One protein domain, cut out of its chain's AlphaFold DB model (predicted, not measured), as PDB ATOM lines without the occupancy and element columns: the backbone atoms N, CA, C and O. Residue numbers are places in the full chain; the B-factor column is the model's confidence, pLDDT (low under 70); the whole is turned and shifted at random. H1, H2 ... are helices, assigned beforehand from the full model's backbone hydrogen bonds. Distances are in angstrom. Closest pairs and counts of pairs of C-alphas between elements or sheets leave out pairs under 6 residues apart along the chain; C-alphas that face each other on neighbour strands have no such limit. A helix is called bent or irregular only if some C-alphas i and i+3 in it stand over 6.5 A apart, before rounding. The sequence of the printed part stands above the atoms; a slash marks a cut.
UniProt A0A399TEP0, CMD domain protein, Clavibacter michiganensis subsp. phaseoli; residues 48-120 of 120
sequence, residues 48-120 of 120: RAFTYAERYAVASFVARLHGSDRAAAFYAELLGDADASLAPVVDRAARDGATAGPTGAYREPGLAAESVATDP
ATOM      1  N   ARG A  48      34.780 105.042 106.762       94.62
ATOM      2  CA  ARG A  48      34.895 105.895 107.953       94.62
ATOM      3  C   ARG A  48      36.365 106.107 108.351       94.62
ATOM      4  O   ARG A  48      37.191 106.425 107.507       94.62
ATOM      5  N   ALA A  49      36.685 105.962 109.637       96.06
ATOM      6  CA  ALA A  49      38.012 106.234 110.187       96.06
ATOM      7  C   ALA A  49      39.074 105.168 109.858       96.06
ATOM      8  O   ALA A  49      40.239 105.407 110.137       96.06
ATOM      9  N   PHE A  50      38.681 104.009 109.315       97.25
ATOM     10  CA  PHE A  50      39.611 102.948 108.927       97.25
ATOM     11  C   PHE A  50      39.552 102.777 107.413       97.25
ATOM     12  O   PHE A  50      38.616 102.180 106.868       97.25
ATOM     13  N   THR A  51      40.525 103.386 106.748       97.88
ATOM     14  CA  THR A  51      40.586 103.564 105.297       97.88
ATOM     15  C   THR A  51      40.737 102.235 104.556       97.88
ATOM     16  O   THR A  51      41.146 101.224 105.128       97.88
ATOM     17  N   TYR A  52      40.441 102.228 103.252       98.00
ATOM     18  CA  TYR A  52      40.714 101.062 102.402       98.00
ATOM     19  C   TYR A  52      42.201 100.683 102.418       98.00
ATOM     20  O   TYR A  52      42.526  99.509 102.563       98.00
ATOM     21  N   ALA A  53      43.099 101.673 102.366       98.31
ATOM     22  CA  ALA A  53      44.539 101.446 102.436       98.31
ATOM     23  C   ALA A  53      44.940 100.714 103.727       98.31
ATOM     24  O   ALA A  53      45.638  99.707 103.673       98.31
ATOM     25  N   GLU A  54      44.443 101.139 104.890       98.31
ATOM     26  CA  GLU A  54      44.762 100.463 106.154       98.31
ATOM     27  C   GLU A  54      44.162  99.046 106.235       98.31
ATOM     28  O   GLU A  54      44.800  98.126 106.754       98.31
ATOM     29  N   ARG A  55      42.965  98.828 105.673       98.56
ATOM     30  CA  ARG A  55      42.338  97.497 105.578       98.56
ATOM     31  C   ARG A  55      43.167  96.545 104.719       98.56
ATOM     32  O   ARG A  55      43.466  95.431 105.154       98.56
ATOM     33  N   TYR A  56      43.578  96.988 103.532       98.56
ATOM     34  CA  TYR A  56      44.428  96.198 102.643       98.56
ATOM     35  C   TYR A  56      45.846  96.022 103.198       98.56
ATOM     36  O   TYR A  56      46.432  94.957 103.014       98.56
ATOM     37  N   ALA A  57      46.368  96.988 103.961       98.50
ATOM     38  CA  ALA A  57      47.629  96.851 104.685       98.50
ATOM     39  C   ALA A  57      47.582  95.696 105.689       98.50
ATOM     40  O   ALA A  57      48.460  94.834 105.676       98.50
ATOM     41  N   VAL A  58      46.529  95.620 106.509       98.31
ATOM     42  CA  VAL A  58      46.338  94.498 107.442       98.31
ATOM     43  C   VAL A  58      46.161  93.180 106.686       98.31
ATOM     44  O   VAL A  58      46.796  92.189 107.042       98.31
ATOM     45  N   ALA A  59      45.350  93.151 105.626       98.12
ATOM     46  CA  ALA A  59      45.124  91.938 104.842       98.12
ATOM     47  C   ALA A  59      46.415  91.415 104.182       98.12
ATOM     48  O   ALA A  59      46.717  90.224 104.282       98.12
ATOM     49  N   SER A  60      47.211  92.301 103.573       98.25
ATOM     50  CA  SER A  60      48.504  91.969 102.963       98.25
ATOM     51  C   SER A  60      49.512  91.489 104.009       98.25
ATOM     52  O   SER A  60      50.147  90.449 103.824       98.25
ATOM     53  N   PHE A  61      49.599  92.177 105.152       98.25
ATOM     54  CA  PHE A  61      50.448  91.774 106.274       98.25
ATOM     55  C   PHE A  61      50.119  90.351 106.753       98.25
ATOM     56  O   PHE A  61      51.000  89.495 106.813       98.25
ATOM     57  N   VAL A  62      48.841  90.074 107.031       97.25
ATOM     58  CA  VAL A  62      48.368  88.772 107.525       97.25
ATOM     59  C   VAL A  62      48.568  87.669 106.485       97.25
ATOM     60  O   VAL A  62      49.042  86.585 106.826       97.25
ATOM     61  N   ALA A  63      48.264  87.929 105.211       96.88
ATOM     62  CA  ALA A  63      48.468  86.954 104.142       96.88
ATOM     63  C   ALA A  63      49.938  86.522 104.019       96.88
ATOM     64  O   ALA A  63      50.217  85.336 103.825       96.88
ATOM     65  N   ARG A  64      50.874  87.467 104.192       96.31
ATOM     66  CA  ARG A  64      52.319  87.196 104.194       96.31
ATOM     67  C   ARG A  64      52.754  86.412 105.427       96.31
ATOM     68  O   ARG A  64      53.494  85.447 105.274       96.31
ATOM     69  N   LEU A  65      52.258  86.758 106.618       95.12
ATOM     70  CA  LEU A  65      52.550  85.998 107.843       95.12
ATOM     71  C   LEU A  65      52.116  84.529 107.745       95.12
ATOM     72  O   LEU A  65      52.795  83.651 108.267       95.12
ATOM     73  N   HIS A  66      51.004  84.255 107.062       92.75
ATOM     74  CA  HIS A  66      50.506  82.894 106.859       92.75
ATOM     75  C   HIS A  66      51.057  82.199 105.601       92.75
ATOM     76  O   HIS A  66      50.629  81.087 105.295       92.75
ATOM     77  N   GLY A  67      51.990  82.821 104.871       92.50
ATOM     78  CA  GLY A  67      52.662  82.203 103.724       92.50
ATOM     79  C   GLY A  67      51.756  81.932 102.517       92.50
ATOM     80  O   GLY A  67      52.015  81.008 101.749       92.50
ATOM     81  N   SER A  68      50.672  82.694 102.343       94.75
ATOM     82  CA  SER A  68      49.807  82.567 101.166       94.75
ATOM     83  C   SER A  68      50.250  83.533 100.069       94.75
ATOM     84  O   SER A  68      49.786  84.670 100.023       94.75
ATOM     85  N   ASP A  69      51.110  83.081  99.153       94.50
ATOM     86  CA  ASP A  69      51.674  83.933  98.089       94.50
ATOM     87  C   ASP A  69      50.601  84.600  97.222       94.50
ATOM     88  O   ASP A  69      50.679  85.791  96.919       94.50
ATOM     89  N   ARG A  70      49.556  83.850  96.847       95.75
ATOM     90  CA  ARG A  70      48.464  84.383  96.022       95.75
ATOM     91  C   ARG A  70      47.667  85.457  96.762       95.75
ATOM     92  O   ARG A  70      47.353  86.482  96.166       95.75
ATOM     93  N   ALA A  71      47.355  85.242  98.040       96.25
ATOM     94  CA  ALA A  71      46.652  86.244  98.835       96.25
ATOM     95  C   ALA A  71      47.539  87.457  99.132       96.25
ATOM     96  O   ALA A  71      47.065  88.586  99.070       96.25
ATOM     97  N   ALA A  72      48.827  87.236  99.396       97.00
ATOM     98  CA  ALA A  72      49.798  88.298  99.603       97.00
ATOM     99  C   ALA A  72      49.900  89.203  98.369       97.00
ATOM    100  O   ALA A  72      49.810  90.418  98.513       97.00
ATOM    101  N   ALA A  73      50.015  88.620  97.172       97.00
ATOM    102  CA  ALA A  73      50.032  89.363  95.915       97.00
ATOM    103  C   ALA A  73      48.719  90.125  95.684       97.00
ATOM    104  O   ALA A  73      48.751  91.328  95.446       97.00
ATOM    105  N   PHE A  74      47.575  89.450  95.836       97.19
ATOM    106  CA  PHE A  74      46.253  90.053  95.653       97.19
ATOM    107  C   PHE A  74      46.035  91.275  96.558       97.19
ATOM    108  O   PHE A  74      45.661  92.345  96.086       97.19
ATOM    109  N   TYR A  75      46.311  91.155  97.859       97.94
ATOM    110  CA  TYR A  75      46.122  92.273  98.786       97.94
ATOM    111  C   TYR A  75      47.203  93.349  98.671       97.94
ATOM    112  O   TYR A  75      46.925  94.506  98.974       97.94
ATOM    113  N   ALA A  76      48.424  93.004  98.248       98.00
ATOM    114  CA  ALA A  76      49.462  93.996  97.975       98.00
ATOM    115  C   ALA A  76      49.129  94.856  96.746       98.00
ATOM    116  O   ALA A  76      49.428  96.047  96.757       98.00
ATOM    117  N   GLU A  77      48.489  94.281  95.724       98.12
ATOM    118  CA  GLU A  77      47.990  95.017  94.557       98.12
ATOM    119  C   GLU A  77      46.904  96.021  94.968       98.12
ATOM    120  O   GLU A  77      47.069  97.219  94.750       98.12
ATOM    121  N   LEU A  78      45.877  95.567  95.698       97.75
ATOM    122  CA  LEU A  78      44.813  96.443  96.216       97.75
ATOM    123  C   LEU A  78      45.345  97.537  97.156       97.75
ATOM    124  O   LEU A  78      44.883  98.678  97.126       97.75
ATOM    125  N   LEU A  79      46.340  97.207  97.985       98.62
ATOM    126  CA  LEU A  79      47.035  98.193  98.806       98.62
ATOM    127  C   LEU A  79      47.794  99.204  97.946       98.62
ATOM    128  O   LEU A  79      47.752 100.386  98.255       98.62
ATOM    129  N   GLY A  80      48.480  98.761  96.894       98.31
ATOM    130  CA  GLY A  80      49.213  99.635  95.983       98.31
ATOM    131  C   GLY A  80      48.307 100.641  95.274       98.31
ATOM    132  O   GLY A  80      48.665 101.814  95.172       98.31
ATOM    133  N   ASP A  81      47.119 100.197  94.863       98.19
ATOM    134  CA  ASP A  81      46.100 101.052  94.252       98.19
ATOM    135  C   ASP A  81      45.523 102.074  95.245       98.19
ATOM    136  O   ASP A  81      45.243 103.215  94.873       98.19
ATOM    137  N   ALA A  82      45.358 101.687  96.514       97.44
ATOM    138  CA  ALA A  82      44.839 102.565  97.561       97.44
ATOM    139  C   ALA A  82      45.898 103.543  98.112       97.44
ATOM    140  O   ALA A  82      45.596 104.715  98.337       97.44
ATOM    141  N   ASP A  83      47.117 103.059  98.351       98.19
ATOM    142  CA  ASP A  83      48.283 103.814  98.810       98.19
ATOM    143  C   ASP A  83      49.596 103.059  98.504       98.19
ATOM    144  O   ASP A  83      50.099 102.241  99.285       98.19
ATOM    145  N   ALA A  84      50.212 103.406  97.373       97.75
ATOM    146  CA  ALA A  84      51.486 102.838  96.936       97.75
ATOM    147  C   ALA A  84      52.650 103.051  97.925       97.75
ATOM    148  O   ALA A  84      53.629 102.302  97.887       97.75
ATOM    149  N   SER A  85      52.576 104.052  98.812       97.94
ATOM    150  CA  SER A  85      53.637 104.318  99.789       97.94
ATOM    151  C   SER A  85      53.638 103.314 100.947       97.94
ATOM    152  O   SER A  85      54.698 103.039 101.516       97.94
ATOM    153  N   LEU A  86      52.485 102.709 101.259       97.56
ATOM    154  CA  LEU A  86      52.345 101.738 102.347       97.56
ATOM    155  C   LEU A  86      52.773 100.323 101.955       97.56
ATOM    156  O   LEU A  86      53.291  99.597 102.803       97.56
ATOM    157  N   ALA A  87      52.617  99.930 100.689       96.38
ATOM    158  CA  ALA A  87      52.965  98.589 100.215       96.38
ATOM    159  C   ALA A  87      54.384  98.114 100.612       96.38
ATOM    160  O   ALA A  87      54.499  97.055 101.238       96.38
ATOM    161  N   PRO A  88      55.475  98.872 100.360       97.06
ATOM    162  CA  PRO A  88      56.817  98.445 100.767       97.06
ATOM    163  C   PRO A  88      57.018  98.433 102.292       97.06
ATOM    164  O   PRO A  88      57.819  97.644 102.801       97.06
ATOM    165  N   VAL A  89      56.303  99.286 103.036       98.25
ATOM    166  CA  VAL A  89      56.371  99.342 104.505       98.25
ATOM    167  C   VAL A  89      55.738  98.090 105.109       98.25
ATOM    168  O   VAL A  89      56.341  97.451 105.970       98.25
ATOM    169  N   VAL A  90      54.562  97.703 104.617       98.25
ATOM    170  CA  VAL A  90      53.844  96.494 105.039       98.25
ATOM    171  C   VAL A  90      54.625  95.231 104.676       98.25
ATOM    172  O   VAL A  90      54.755  94.326 105.501       98.25
ATOM    173  N   ASP A  91      55.204  95.184 103.474       97.00
ATOM    174  CA  ASP A  91      56.054  94.078 103.032       97.00
ATOM    175  C   ASP A  91      57.257  93.873 103.965       97.00
ATOM    176  O   ASP A  91      57.557  92.749 104.386       97.00
ATOM    177  N   ARG A  92      57.928  94.965 104.341       97.56
ATOM    178  CA  ARG A  92      59.017  94.917 105.316       97.56
ATOM    179  C   ARG A  92      58.518  94.460 106.683       97.56
ATOM    180  O   ARG A  92      59.077  93.521 107.235       97.56
ATOM    181  N   ALA A  93      57.441  95.058 107.187       97.38
ATOM    182  CA  ALA A  93      56.894  94.729 108.499       97.38
ATOM    183  C   ALA A  93      56.528  93.243 108.621       97.38
ATOM    184  O   ALA A  93      56.838  92.622 109.631       97.38
ATOM    185  N   ALA A  94      55.911  92.642 107.599       96.50
ATOM    186  CA  ALA A  94      55.573  91.218 107.638       96.50
ATOM    187  C   ALA A  94      56.797  90.297 107.476       96.50
ATOM    188  O   ALA A  94      56.741  89.165 107.940       96.50
ATOM    189  N   ARG A  95      57.903  90.755 106.862       93.75
ATOM    190  CA  ARG A  95      59.176  90.002 106.882       93.75
ATOM    191  C   ARG A  95      59.804  90.037 108.265       93.75
ATOM    192  O   ARG A  95      60.180  88.993 108.778       93.75
ATOM    193  N   ASP A  96      59.866  91.223 108.860       93.75
ATOM    194  CA  ASP A  96      60.459  91.436 110.182       93.75
ATOM    195  C   ASP A  96      59.615  90.775 111.292       93.75
ATOM    196  O   ASP A  96      60.147  90.341 112.308       93.75
ATOM    197  N   GLY A  97      58.296  90.682 111.095       89.88
ATOM    198  CA  GLY A  97      57.353  90.041 112.012       89.88
ATOM    199  C   GLY A  97      57.124  88.548 111.770       89.88
ATOM    200  O   GLY A  97      56.369  87.935 112.524       89.88
ATOM    201  N   ALA A  98      57.724  87.958 110.732       87.88
ATOM    202  CA  ALA A  98      57.623  86.525 110.500       87.88
ATOM    203  C   ALA A  98      58.379  85.778 111.605       87.88
ATOM    204  O   ALA A  98      59.570  85.999 111.819       87.88
ATOM    205  N   THR A  99      57.688  84.881 112.301       82.44
ATOM    206  CA  THR A  99      58.286  84.046 113.345       82.44
ATOM    207  C   THR A  99      58.130  82.575 112.994       82.44
ATOM    208  O   THR A  99      57.141  82.157 112.390       82.44
ATOM    209  N   ALA A 100      59.125  81.778 113.377       73.69
ATOM    210  CA  ALA A 100      59.048  80.327 113.345       73.69
ATOM    211  C   ALA A 100      58.810  79.814 114.772       73.69
ATOM    212  O   ALA A 100      59.448  80.269 115.720       73.69
ATOM    213  N   GLY A 101      57.882  78.875 114.934       71.06
ATOM    214  CA  GLY A 101      57.578  78.243 116.215       71.06
ATOM    215  C   GLY A 101      56.699  76.999 116.036       71.06
ATOM    216  O   GLY A 101      56.286  76.715 114.911       71.06
ATOM    217  N   PRO A 102      56.376  76.261 117.114       70.75
ATOM    218  CA  PRO A 102      56.822  76.461 118.494       70.75
ATOM    219  C   PRO A 102      58.304  76.105 118.684       70.75
ATOM    220  O   PRO A 102      58.783  75.094 118.182       70.75
ATOM    221  N   THR A 103      59.023  76.936 119.433       79.38
ATOM    222  CA  THR A 103      60.389  76.658 119.896       79.38
ATOM    223  C   THR A 103      60.359  76.283 121.373       79.38
ATOM    224  O   THR A 103      59.545  76.810 122.133       79.38
ATOM    225  N   GLY A 104      61.252  75.408 121.813       84.94
ATOM    226  CA  GLY A 104      61.336  74.988 123.206       84.94
ATOM    227  C   GLY A 104      62.036  73.646 123.371       84.94
ATOM    228  O   GLY A 104      62.183  72.878 122.421       84.94
ATOM    229  N   ALA A 105      62.460  73.369 124.602       89.75
ATOM    230  CA  ALA A 105      63.042  72.091 124.984       89.75
ATOM    231  C   ALA A 105      62.034  71.284 125.810       89.75
ATOM    232  O   ALA A 105      61.671  71.692 126.919       89.75
ATOM    233  N   TYR A 106      61.596  70.141 125.281       88.19
ATOM    234  CA  TYR A 106      60.787  69.191 126.039       88.19
ATOM    235  C   TYR A 106      61.640  68.554 127.139       88.19
ATOM    236  O   TYR A 106      62.792  68.178 126.915       88.19
ATOM    237  N   ARG A 107      61.087  68.438 128.351       91.06
ATOM    238  CA  ARG A 107      61.787  67.796 129.480       91.06
ATOM    239  C   ARG A 107      61.653  66.277 129.430       91.06
ATOM    240  O   ARG A 107      62.455  65.556 130.015       91.06
ATOM    241  N   GLU A 108      60.619  65.804 128.752       94.31
ATOM    242  CA  GLU A 108      60.239  64.415 128.598       94.31
ATOM    243  C   GLU A 108      61.194  63.726 127.609       94.31
ATOM    244  O   GLU A 108      61.232  64.107 126.438       94.31
ATOM    245  N   PRO A 109      61.935  62.673 128.012       91.94
ATOM    246  CA  PRO A 109      62.918  62.025 127.137       91.94
ATOM    247  C   PRO A 109      62.337  61.507 125.814       91.94
ATOM    248  O   PRO A 109      63.025  61.513 124.799       91.94
ATOM    249  N   GLY A 110      61.064  61.090 125.818       94.94
ATOM    250  CA  GLY A 110      60.361  60.618 124.620       94.94
ATOM    251  C   GLY A 110      60.013  61.714 123.609       94.94
ATOM    252  O   GLY A 110      59.753  61.391 122.459       94.94
ATOM    253  N   LEU A 111      60.041  62.985 124.023       90.00
ATOM    254  CA  LEU A 111      59.768  64.153 123.179       90.00
ATOM    255  C   LEU A 111      61.024  65.006 122.954       90.00
ATOM    256  O   LEU A 111      60.975  66.020 122.266       90.00
ATOM    257  N   ALA A 112      62.175  64.607 123.505       90.75
ATOM    258  CA  ALA A 112      63.413  65.376 123.407       90.75
ATOM    259  C   ALA A 112      63.814  65.656 121.947       90.75
ATOM    260  O   ALA A 112      64.291  66.749 121.650       90.75
ATOM    261  N   ALA A 113      63.552  64.711 121.036       91.94
ATOM    262  CA  ALA A 113      63.814  64.853 119.603       91.94
ATOM    263  C   ALA A 113      62.914  65.889 118.898       91.94
ATOM    264  O   ALA A 113      63.272  66.357 117.822       91.94
ATOM    265  N   GLU A 114      61.777  66.257 119.492       88.81
ATOM    266  CA  GLU A 114      60.865  67.294 118.987       88.81
ATOM    267  C   GLU A 114      61.236  68.698 119.497       88.81
ATOM    268  O   GLU A 114      60.590  69.681 119.142       88.81
ATOM    269  N   SER A 115      62.273  68.814 120.335       90.19
ATOM    270  CA  SER A 115      62.745  70.106 120.832       90.19
ATOM    271  C   SER A 115      63.331  70.939 119.695       90.19
ATOM    272  O   SER A 115      64.214  70.484 118.968       90.19
ATOM    273  N   VAL A 116      62.896  72.190 119.591       87.81
ATOM    274  CA  VAL A 116      63.409  73.159 118.617       87.81
ATOM    275  C   VAL A 116      64.121  74.259 119.387       87.81
ATOM    276  O   VAL A 116      63.561  74.821 120.329       87.81
ATOM    277  N   ALA A 117      65.362  74.562 119.010       80.81
ATOM    278  CA  ALA A 117      66.109  75.640 119.643       80.81
ATOM    279  C   ALA A 117      65.339  76.963 119.501       80.81
ATOM    280  O   ALA A 117      64.866  77.304 118.420       80.81
ATOM    281  N   THR A 118      65.208  77.708 120.595       70.81
ATOM    282  CA  THR A 118      64.951  79.148 120.506       70.81
ATOM    283  C   THR A 118      66.186  79.772 119.873       70.81
ATOM    284  O   THR A 118      67.239  79.773 120.513       70.81
ATOM    285  N   ASP A 119      66.080  80.239 118.629       63.66
ATOM    286  CA  ASP A 119      67.110  81.116 118.066       63.66
ATOM    287  C   ASP A 119      67.241  82.375 118.957       63.66
ATOM    288  O   ASP A 119      66.238  82.800 119.547       63.66
ATOM    289  N   PRO A 120      68.460  82.918 119.134       52.56
ATOM    290  CA  PRO A 120      68.712  84.105 119.951       52.56
ATOM    291  C   PRO A 120      68.163  85.403 119.345       52.56
ATOM    292  O   PRO A 120      68.078  85.510 118.100       52.56
TER     293      PRO A 120
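What this domain is: This is residues 48 to 120 of the 120 residues of the protein "CMD domain protein" of Clavibacter michiganensis subsp. phaseoli (UniProt A0A399TEP0). Three helices, H1, H2 and H3, form a small up-and-down bundle, each running against the one before, and a long arm, residues 97 to 120, bears short H4 at its far end and then folds back. The printed part has 73 residues with four named helices, H1 to H4 in chain order, and is all helix. It is only just extended, close to loose, with a radius of gyration of the C-alphas of 17.3 A and spans of 54 by 22 by 22 A.

Where its parts are: H1, residues 52 to 65, begins at C-alpha 52 (40.714, 101.062, 102.402) and measures 19.9 A from first to last C-alpha. H2, residues 69 to 83, measures 20.2 A, and H3, residues 87 to 96, 14.4 A. H4, residues 109 to 114, measures 9.9 A, ends at C-alpha 114 (60.865, 67.294, 118.987) and is irregular, with C-alphas 110 and 113 7.4 A apart.

How they stand to each other: H1 and H2, a hairpin, touch at a shallow tilt of 23 degrees, opposite ways; their closest C-alphas, of Ser 60 and Tyr 75, are 4.8 A apart. H1 and H3 touch, closest at the C-alphas of Phe 61 and Ala 94, 5.3 A. H4 is apart from H1, H2 and H3. In H1, H2 and H3 every O i to N i+4 pair is within hydrogen-bond range; in H4 0 of 2 are, beside 2 of 3 O i to N i+3 pairs.

The domain as a whole: The two farthest C-alphas, of Arg 48 and Pro 109, are 55.5 A apart. The printed part has no cut. The link from H3 to H4 is long, 12 residues. Residues 119 to 120 have pLDDT under 70.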